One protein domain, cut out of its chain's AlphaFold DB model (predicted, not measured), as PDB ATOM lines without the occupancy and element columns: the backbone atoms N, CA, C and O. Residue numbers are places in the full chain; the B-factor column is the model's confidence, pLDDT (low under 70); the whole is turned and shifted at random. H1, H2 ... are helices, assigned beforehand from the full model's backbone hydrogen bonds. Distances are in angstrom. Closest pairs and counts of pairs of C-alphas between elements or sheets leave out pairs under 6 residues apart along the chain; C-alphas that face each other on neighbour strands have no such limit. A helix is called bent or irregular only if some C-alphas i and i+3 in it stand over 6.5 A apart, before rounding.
ATOM      1  N   GLY A  20      42.515  63.792  99.381       91.81
ATOM      2  CA  GLY A  20      41.880  63.045  98.293       91.81
ATOM      3  C   GLY A  20      40.518  62.440  98.657       91.81
ATOM      4  O   GLY A  20      39.713  62.150  97.768       91.81
ATOM      5  N   HIS A  21      40.235  62.226  99.940       93.62
ATOM      6  CA  HIS A  21      38.959  61.697 100.423       93.62
ATOM      7  C   HIS A  21      37.882  62.774 100.582       93.62
ATOM      8  O   HIS A  21      36.698  62.432 100.608       93.62
ATOM      9  N   GLU A  22      38.264  64.044 100.658       96.50
ATOM     10  CA  GLU A  22      37.335  65.164 100.768       96.50
ATOM     11  C   GLU A  22      36.577  65.344  99.447       96.50
ATOM     12  O   GLU A  22      37.162  65.393  98.362       96.50
ATOM     13  N   ALA A  23      35.245  65.407  99.527       96.69
ATOM     14  CA  ALA A  23      34.383  65.448  98.344       96.69
ATOM     15  C   ALA A  23      34.684  66.660  97.446       96.69
ATOM     16  O   ALA A  23      34.672  66.540  96.223       96.69
ATOM     17  N   GLU A  24      35.020  67.799  98.055       97.19
ATOM     18  CA  GLU A  24      35.406  69.033  97.362       97.19
ATOM     19  C   GLU A  24      36.709  68.906  96.560       97.19
ATOM     20  O   GLU A  24      36.904  69.608  95.569       97.19
ATOM     21  N   HIS A  25      37.582  67.973  96.940       97.31
ATOM     22  CA  HIS A  25      38.885  67.763  96.316       97.31
ATOM     23  C   HIS A  25      38.952  66.492  95.472       97.31
ATOM     24  O   HIS A  25      39.986  66.231  94.858       97.31
ATOM     25  N   TYR A  26      37.862  65.723  95.373       96.31
ATOM     26  CA  TYR A  26      37.820  64.463  94.628       96.31
ATOM     27  C   TYR A  26      38.347  64.611  93.197       96.31
ATOM     28  O   TYR A  26      39.264  63.892  92.795       96.31
ATOM     29  N   GLN A  27      37.788  65.563  92.443       97.88
ATOM     30  CA  GLN A  27      38.136  65.748  91.036       97.88
ATOM     31  C   GLN A  27      39.595  66.180  90.887       97.88
ATOM     32  O   GLN A  27      40.350  65.572  90.138       97.88
ATOM     33  N   GLN A  28      40.027  67.161  91.681       97.81
ATOM     34  CA  GLN A  28      41.405  67.643  91.653       97.81
ATOM     35  C   GLN A  28      42.405  66.544  92.050       97.81
ATOM     36  O   GLN A  28      43.461  66.401  91.436       97.81
ATOM     37  N   SER A  29      42.067  65.729  93.050       98.00
ATOM     38  CA  SER A  29      42.849  64.566  93.476       98.00
ATOM     39  C   SER A  29      43.003  63.541  92.348       98.00
ATOM     40  O   SER A  29      44.101  63.012  92.137       98.00
ATOM     41  N   GLN A  30      41.930  63.295  91.593       97.88
ATOM     42  CA  GLN A  30      41.939  62.425  90.419       97.88
ATOM     43  C   GLN A  30      42.770  63.016  89.272       97.88
ATOM     44  O   GLN A  30      43.558  62.299  88.654       97.88
ATOM     45  N   ASP A  31      42.664  64.316  89.015       98.00
ATOM     46  CA  ASP A  31      43.421  64.986  87.955       98.00
ATOM     47  C   ASP A  31      44.930  64.952  88.244       98.00
ATOM     48  O   ASP A  31      45.732  64.619  87.367       98.00
ATOM     49  N   ILE A  32      45.329  65.192  89.501       97.94
ATOM     50  CA  ILE A  32      46.724  65.049  89.945       97.94
ATOM     51  C   ILE A  32      47.198  63.607  89.743       97.94
ATOM     52  O   ILE A  32      48.287  63.392  89.205       97.94
ATOM     53  N   TYR A  33      46.389  62.617  90.123       98.06
ATOM     54  CA  TYR A  33      46.716  61.209  89.905       98.06
ATOM     55  C   TYR A  33      46.951  60.899  88.419       98.06
ATOM     56  O   TYR A  33      47.984  60.330  88.050       98.06
ATOM     57  N   ASN A  34      46.032  61.330  87.554       97.75
ATOM     58  CA  ASN A  34      46.094  61.118  86.110       97.75
ATOM     59  C   ASN A  34      47.267  61.861  85.459       97.75
ATOM     60  O   ASN A  34      47.814  61.398  84.459       97.75
ATOM     61  N   SER A  35      47.724  62.967  86.049       96.94
ATOM     62  CA  SER A  35      48.878  63.712  85.545       96.94
ATOM     63  C   SER A  35      50.199  62.935  85.625       96.94
ATOM     64  O   SER A  35      51.120  63.250  84.879       96.94
ATOM     65  N   SER A  36      50.326  61.893  86.453       96.75
ATOM     66  CA  SER A  36      51.573  61.115  86.562       96.75
ATOM     67  C   SER A  36      51.315  59.631  86.784       96.75
ATOM     68  O   SER A  36      51.591  58.824  85.897       96.75
ATOM     69  N   TRP A  37      50.750  59.272  87.935       97.38
ATOM     70  CA  TRP A  37      50.604  57.881  88.364       97.38
ATOM     71  C   TRP A  37      49.718  57.068  87.425       97.38
ATOM     72  O   TRP A  37      50.135  55.992  87.006       97.38
ATOM     73  N   GLY A  38      48.549  57.595  87.047       97.00
ATOM     74  CA  GLY A  38      47.629  56.903  86.140       97.00
ATOM     75  C   GLY A  38      48.280  56.566  84.796       97.00
ATOM     76  O   GLY A  38      48.182  55.433  84.328       97.00
ATOM     77  N   ARG A  39      49.040  57.512  84.220       96.00
ATOM     78  CA  ARG A  39      49.791  57.292  82.972       96.00
ATOM     79  C   ARG A  39      50.861  56.220  83.140       96.00
ATOM     80  O   ARG A  39      50.890  55.277  82.363       96.00
ATOM     81  N   ILE A  40      51.701  56.330  84.165       96.06
ATOM     82  CA  ILE A  40      52.794  55.375  84.409       96.06
ATOM     83  C   ILE A  40      52.244  53.960  84.599       96.06
ATOM     84  O   ILE A  40      52.708  53.024  83.955       96.06
ATOM     85  N   ILE A  41      51.219  53.802  85.431       95.88
ATOM     86  CA  ILE A  41      50.621  52.496  85.721       95.88
ATOM     87  C   ILE A  41      50.009  51.874  84.468       95.88
ATOM     88  O   ILE A  41      50.197  50.685  84.241       95.88
ATOM     89  N   SER A  42      49.355  52.673  83.618       94.50
ATOM     90  CA  SER A  42      48.788  52.177  82.357       94.50
ATOM     91  C   SER A  42      49.830  51.651  81.360       94.50
ATOM     92  O   SER A  42      49.462  50.947  80.428       94.50
ATOM     93  N   THR A  43      51.116  51.971  81.549       94.56
ATOM     94  CA  THR A  43      52.210  51.507  80.673       94.56
ATOM     95  C   THR A  43      52.871  50.211  81.146       94.56
ATOM     96  O   THR A  43      53.779  49.719  80.481       94.56
ATOM     97  N   ILE A  44      52.461  49.665  82.296       93.88
ATOM     98  CA  ILE A  44      53.062  48.469  82.891       93.88
ATOM     99  C   ILE A  44      52.060  47.316  82.809       93.88
ATOM    100  O   ILE A  44      51.082  47.280  83.553       93.88
ATOM    101  N   ASP A  45      52.346  46.341  81.946       92.00
ATOM    102  CA  ASP A  45      51.434  45.222  81.661       92.00
ATOM    103  C   ASP A  45      51.187  44.307  82.867       92.00
ATOM    104  O   ASP A  45      50.126  43.695  82.986       92.00
ATOM    105  N   ASN A  46      52.168  44.186  83.768       93.38
ATOM    106  CA  ASN A  46      52.080  43.316  84.935       93.38
ATOM    107  C   ASN A  46      52.028  44.128  86.242       93.38
ATOM    108  O   ASN A  46      53.080  44.501  86.775       93.38
ATOM    109  N   PRO A  47      50.835  44.319  86.840       91.44
ATOM    110  CA  PRO A  47      50.675  45.043  88.100       91.44
ATOM    111  C   PRO A  47      51.506  44.493  89.268       91.44
ATOM    112  O   PRO A  47      51.833  45.239  90.189       91.44
ATOM    113  N   ASN A  48      51.897  43.212  89.245       91.75
ATOM    114  CA  ASN A  48      52.727  42.619  90.300       91.75
ATOM    115  C   ASN A  48      54.175  43.135  90.303       91.75
ATOM    116  O   ASN A  48      54.853  42.995  91.319       91.75
ATOM    117  N   GLN A  49      54.643  43.727  89.199       92.88
ATOM    118  CA  GLN A  49      55.959  44.369  89.117       92.88
ATOM    119  C   GLN A  49      55.960  45.777  89.730       92.88
ATOM    120  O   GLN A  49      57.021  46.343  89.981       92.88
ATOM    121  N   ILE A  50      54.781  46.341  90.000       96.38
ATOM    122  CA  ILE A  50      54.639  47.682  90.560       96.38
ATOM    123  C   ILE A  50      54.764  47.599  92.081       96.38
ATOM    124  O   ILE A  50      53.936  46.996  92.769       96.38
ATOM    125  N   LEU A  51      55.799  48.251  92.610       96.94
ATOM    126  CA  LEU A  51      56.074  48.324  94.042       96.94
ATOM    127  C   LEU A  51      55.962  49.767  94.525       96.94
ATOM    128  O   LEU A  51      56.544  50.678  93.940       96.94
ATOM    129  N   VAL A  52      55.221  49.982  95.613       97.19
ATOM    130  CA  VAL A  52      54.915  51.327  96.119       97.19
ATOM    131  C   VAL A  52      55.084  51.380  97.630       97.19
ATOM    132  O   VAL A  52      54.439  50.646  98.381       97.19
ATOM    133  N   THR A  53      55.934  52.291  98.096       95.06
ATOM    134  CA  THR A  53      56.290  52.436  99.515       95.06
ATOM    135  C   THR A  53      55.226  53.181 100.327       95.06
ATOM    136  O   THR A  53      54.886  52.768 101.437       95.06
ATOM    137  N   GLY A  54      54.628  54.236  99.767       94.88
ATOM    138  CA  GLY A  54      53.654  55.085 100.460       94.88
ATOM    139  C   GLY A  54      52.247  54.485 100.539       94.88
ATOM    140  O   GLY A  54      51.666  54.133  99.513       94.88
ATOM    141  N   TYR A  55      51.665  54.430 101.744       94.44
ATOM    142  CA  TYR A  55      50.276  53.986 101.947       94.44
ATOM    143  C   TYR A  55      49.278  54.825 101.141       94.44
ATOM    144  O   TYR A  55      48.466  54.265 100.411       94.44
ATOM    145  N   SER A  56      49.384  56.156 101.205       96.12
ATOM    146  CA  SER A  56      48.486  57.066 100.485       96.12
ATOM    147  C   SER A  56      48.535  56.842  98.972       96.12
ATOM    148  O   SER A  56      47.497  56.816  98.322       96.12
ATOM    149  N   CYS A  57      49.727  56.600  98.415       96.88
ATOM    150  CA  CYS A  57      49.885  56.271  96.999       96.88
ATOM    151  C   CYS A  57      49.254  54.917  96.658       96.88
ATOM    152  O   CYS A  57      48.508  54.835  95.691       96.88
ATOM    153  N   ARG A  58      49.477  53.871  97.469       96.56
ATOM    154  CA  ARG A  58      48.817  52.566  97.274       96.56
ATOM    155  C   ARG A  58      47.293  52.672  97.318       96.56
ATOM    156  O   ARG A  58      46.629  52.092  96.467       96.56
ATOM    157  N   SER A  59      46.752  53.429  98.274       95.94
ATOM    158  CA  SER A  59      45.310  53.678  98.400       95.94
ATOM    159  C   SER A  59      44.753  54.390  97.164       95.94
ATOM    160  O   SER A  59      43.720  54.003  96.624       95.94
ATOM    161  N   GLN A  60      45.482  55.377  96.645       97.62
ATOM    162  CA  GLN A  60      45.073  56.098  95.445       97.62
ATOM    163  C   GLN A  60      45.063  55.208  94.192       97.62
ATOM    164  O   GLN A  60      44.145  55.288  93.382       97.62
ATOM    165  N   ILE A  61      46.052  54.321  94.052       97.31
ATOM    166  CA  ILE A  61      46.102  53.335  92.961       97.31
ATOM    167  C   ILE A  61      44.943  52.351  93.078       97.31
ATOM    168  O   ILE A  61      44.288  52.064  92.084       97.31
ATOM    169  N   HIS A  62      44.632  51.894  94.289       96.75
ATOM    170  CA  HIS A  62      43.460  51.057  94.520       96.75
ATOM    171  C   HIS A  62      42.170  51.761  94.083       96.75
ATOM    172  O   HIS A  62      41.321  51.161  93.425       96.75
ATOM    173  N   ARG A  63      42.056  53.055  94.383       95.88
ATOM    174  CA  ARG A  63      40.885  53.864  94.055       95.88
ATOM    175  C   ARG A  63      40.694  54.093  92.554       95.88
ATOM    176  O   ARG A  63      39.559  54.032  92.094       95.88
ATOM    177  N   PHE A  64      41.768  54.377  91.815       97.12
ATOM    178  CA  PHE A  64      41.681  54.835  90.418       97.12
ATOM    179  C   PHE A  64      42.232  53.861  89.371       97.12
ATOM    180  O   PHE A  64      41.929  54.006  88.193       97.12
ATOM    181  N   SER A  65      43.014  52.861  89.768       96.50
ATOM    182  CA  SER A  65      43.493  51.778  88.893       96.50
ATOM    183  C   SER A  65      43.063  50.391  89.360       96.50
ATOM    184  O   SER A  65      43.428  49.404  88.733       96.50
ATOM    185  N   HIS A  66      42.252  50.303  90.417       95.88
ATOM    186  CA  HIS A  66      41.543  49.085  90.817       95.88
ATOM    187  C   HIS A  66      42.436  47.891  91.193       95.88
ATOM    188  O   HIS A  66      42.001  46.743  91.153       95.88
ATOM    189  N   PHE A  67      43.670  48.148  91.634       96.69
ATOM    190  CA  PHE A  67      44.524  47.145  92.273       96.69
ATOM    191  C   PHE A  67      45.366  47.770  93.385       96.69
ATOM    192  O   PHE A  67      45.576  48.980  93.427       96.69
ATOM    193  N   THR A  68      45.877  46.938  94.288       96.62
ATOM    194  CA  THR A  68      46.740  47.391  95.384       96.62
ATOM    195  C   THR A  68      48.162  46.883  95.144       96.62
ATOM    196  O   THR A  68      48.392  45.680  95.283       96.62
ATOM    197  N   PRO A  69      49.126  47.753  94.786       96.94
ATOM    198  CA  PRO A  69      50.507  47.324  94.599       96.94
ATOM    199  C   PRO A  69      51.142  46.898  95.922       96.94
ATOM    200  O   PRO A  69      50.780  47.391  96.994       96.94
ATOM    201  N   ASN A  70      52.132  46.012  95.846       96.44
ATOM    202  CA  ASN A  70      52.855  45.559  97.031       96.44
ATOM    203  C   ASN A  70      53.791  46.658  97.555       96.44
ATOM    204  O   ASN A  70      54.381  47.429  96.794       96.44
ATOM    205  N   HIS A  71      53.997  46.685  98.869       96.69
ATOM    206  CA  HIS A  71      55.175  47.331  99.438       96.69
ATOM    207  C   HIS A  71      56.431  46.518  99.067       96.69
ATOM    208  O   HIS A  71      56.360  45.287  99.101       96.69
ATOM    209  N   PRO A  72      57.600  47.135  98.796       94.75
ATOM    210  CA  PRO A  72      58.825  46.389  98.485       94.75
ATOM    211  C   PRO A  72      59.170  45.279  99.494       94.75
ATOM    212  O   PRO A  72      59.550  44.184  99.101       94.75
ATOM    213  N   ILE A  73      58.943  45.506 100.793       94.31
ATOM    214  CA  ILE A  73      59.148  44.478 101.838       94.31
ATOM    215  C   ILE A  73      58.212  43.268 101.662       94.31
ATOM    216  O   ILE A  73      58.629  42.137 101.886       94.31
ATOM    217  N   GLN A  74      56.965  43.473 101.224       94.56
ATOM    218  CA  GLN A  74      56.055  42.358 100.933       94.56
ATOM    219  C   GLN A  74      56.522  41.553  99.715       94.56
ATOM    220  O   GLN A  74      56.321  40.345  99.676       94.56
ATOM    221  N   ALA A  75      57.144  42.206  98.730       93.06
ATOM    222  CA  ALA A  75      57.743  41.512  97.593       93.06
ATOM    223  C   ALA A  75      58.978  40.702  98.013       93.06
ATOM    224  O   ALA A  75      59.108  39.554  97.603       93.06
ATOM    225  N   LEU A  76      59.826  41.256  98.888       91.88
ATOM    226  CA  LEU A  76      60.974  40.542  99.456       91.88
ATOM    227  C   LEU A  76      60.551  39.293 100.232       91.88
ATOM    228  O   LEU A  76      61.146  38.240 100.044       91.88
ATOM    229  N   LEU A  77      59.500  39.387 101.052       93.56
ATOM    230  CA  LEU A  77      58.992  38.249 101.822       93.56
ATOM    231  C   LEU A  77      58.573  37.064 100.937       93.56
ATOM    232  O   LEU A  77      58.697  35.927 101.363       93.56
ATOM    233  N   LYS A  78      58.098  37.313  99.711       89.75
ATOM    234  CA  LYS A  78      57.699  36.254  98.764       89.75
ATOM    235  C   LYS A  78      58.883  35.513  98.132       89.75
ATOM    236  O   LYS A  78      58.661  34.549  97.405       89.75
ATOM    237  N   LEU A  79      60.101  36.010  98.330       86.31
ATOM    238  CA  LEU A  79      61.336  35.466  97.764       86.31
ATOM    239  C   LEU A  79      62.215  34.786  98.823       86.31
ATOM    240  O   LEU A  79      63.287  34.288  98.481       86.31
TER     241      LEU A  79
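This is residues 20 to 79 of the 80 residues of an uncharacterized protein of Limnospira indica PCC 8005 (UniProt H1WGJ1). A long, kinked helix, H1, has the shorter H2 packed on it at about a right angle, and the small H3 lies at the opposite end of an elongated body from the beginning of H1. The long stretch of residues 43 to 54, with no named element, loops out from the end of H1 and back to the beginning of H2, while residues 22 to 27 stick out at the other end. The printed part has 60 residues, with three named helices in the order H1, H2, H3 and no named strand; the class is all helix, with 37 residues in the helices. The whole is only just compact, close to loose, with a radius of gyration of the C-alphas of 12.4 A, and the C-alphas span 42 by 22 by 15 A.

The printed part begins at Gly 20, with its C-alpha at (41.880, 63.045, 98.293). H1, residues 23 to 42, runs 25.3 A from C-alpha 23 at (34.383, 65.448, 98.344) to C-alpha 42 at (48.788, 52.177, 82.357). It is irregular, with C-alphas 24 and 27 standing 7.6 A apart, and it has a kink of 52 degrees near residue 34. H2, residues 55 to 65, runs 14.9 A from its first to its last C-alpha. H3, residues 72 to 77, covers 8.8 A and ends with C-alpha 77 at (58.992, 38.249, 101.822).

H1 and H2 touch, with 7 pairs of C-alphas within 8 A. Their closest C-alphas are those of Gly 38 and Ser 65, 7.1 A apart. Their lines are about perpendicular, at 83 degrees, and their centres are 9.9 A apart. H3 touches no helix: it is apart from H1 and apart from H2. Residues 22 to 27, of which 23 to 27 belong to H1, stand free. In H2 and H3 every O i to N i+4 pair is within hydrogen-bond range, and in H1 11 of 16 such pairs are.

The two C-alphas farthest apart are those of Glu 24 and Leu 79, at 42.4 A, and those of the first and last printed residues, Gly 20 and Leu 79, are 33.8 A apart. The printed part has no cut. The link from H1 to H2, 12 residues, is long, and its C-alphas lie 7 to 14 A from the mean of the C-alphas. The link from H2 to H3, 6 residues, is short. The mean pLDDT of the printed part of this model is 95.5, and no printed residue is under 70.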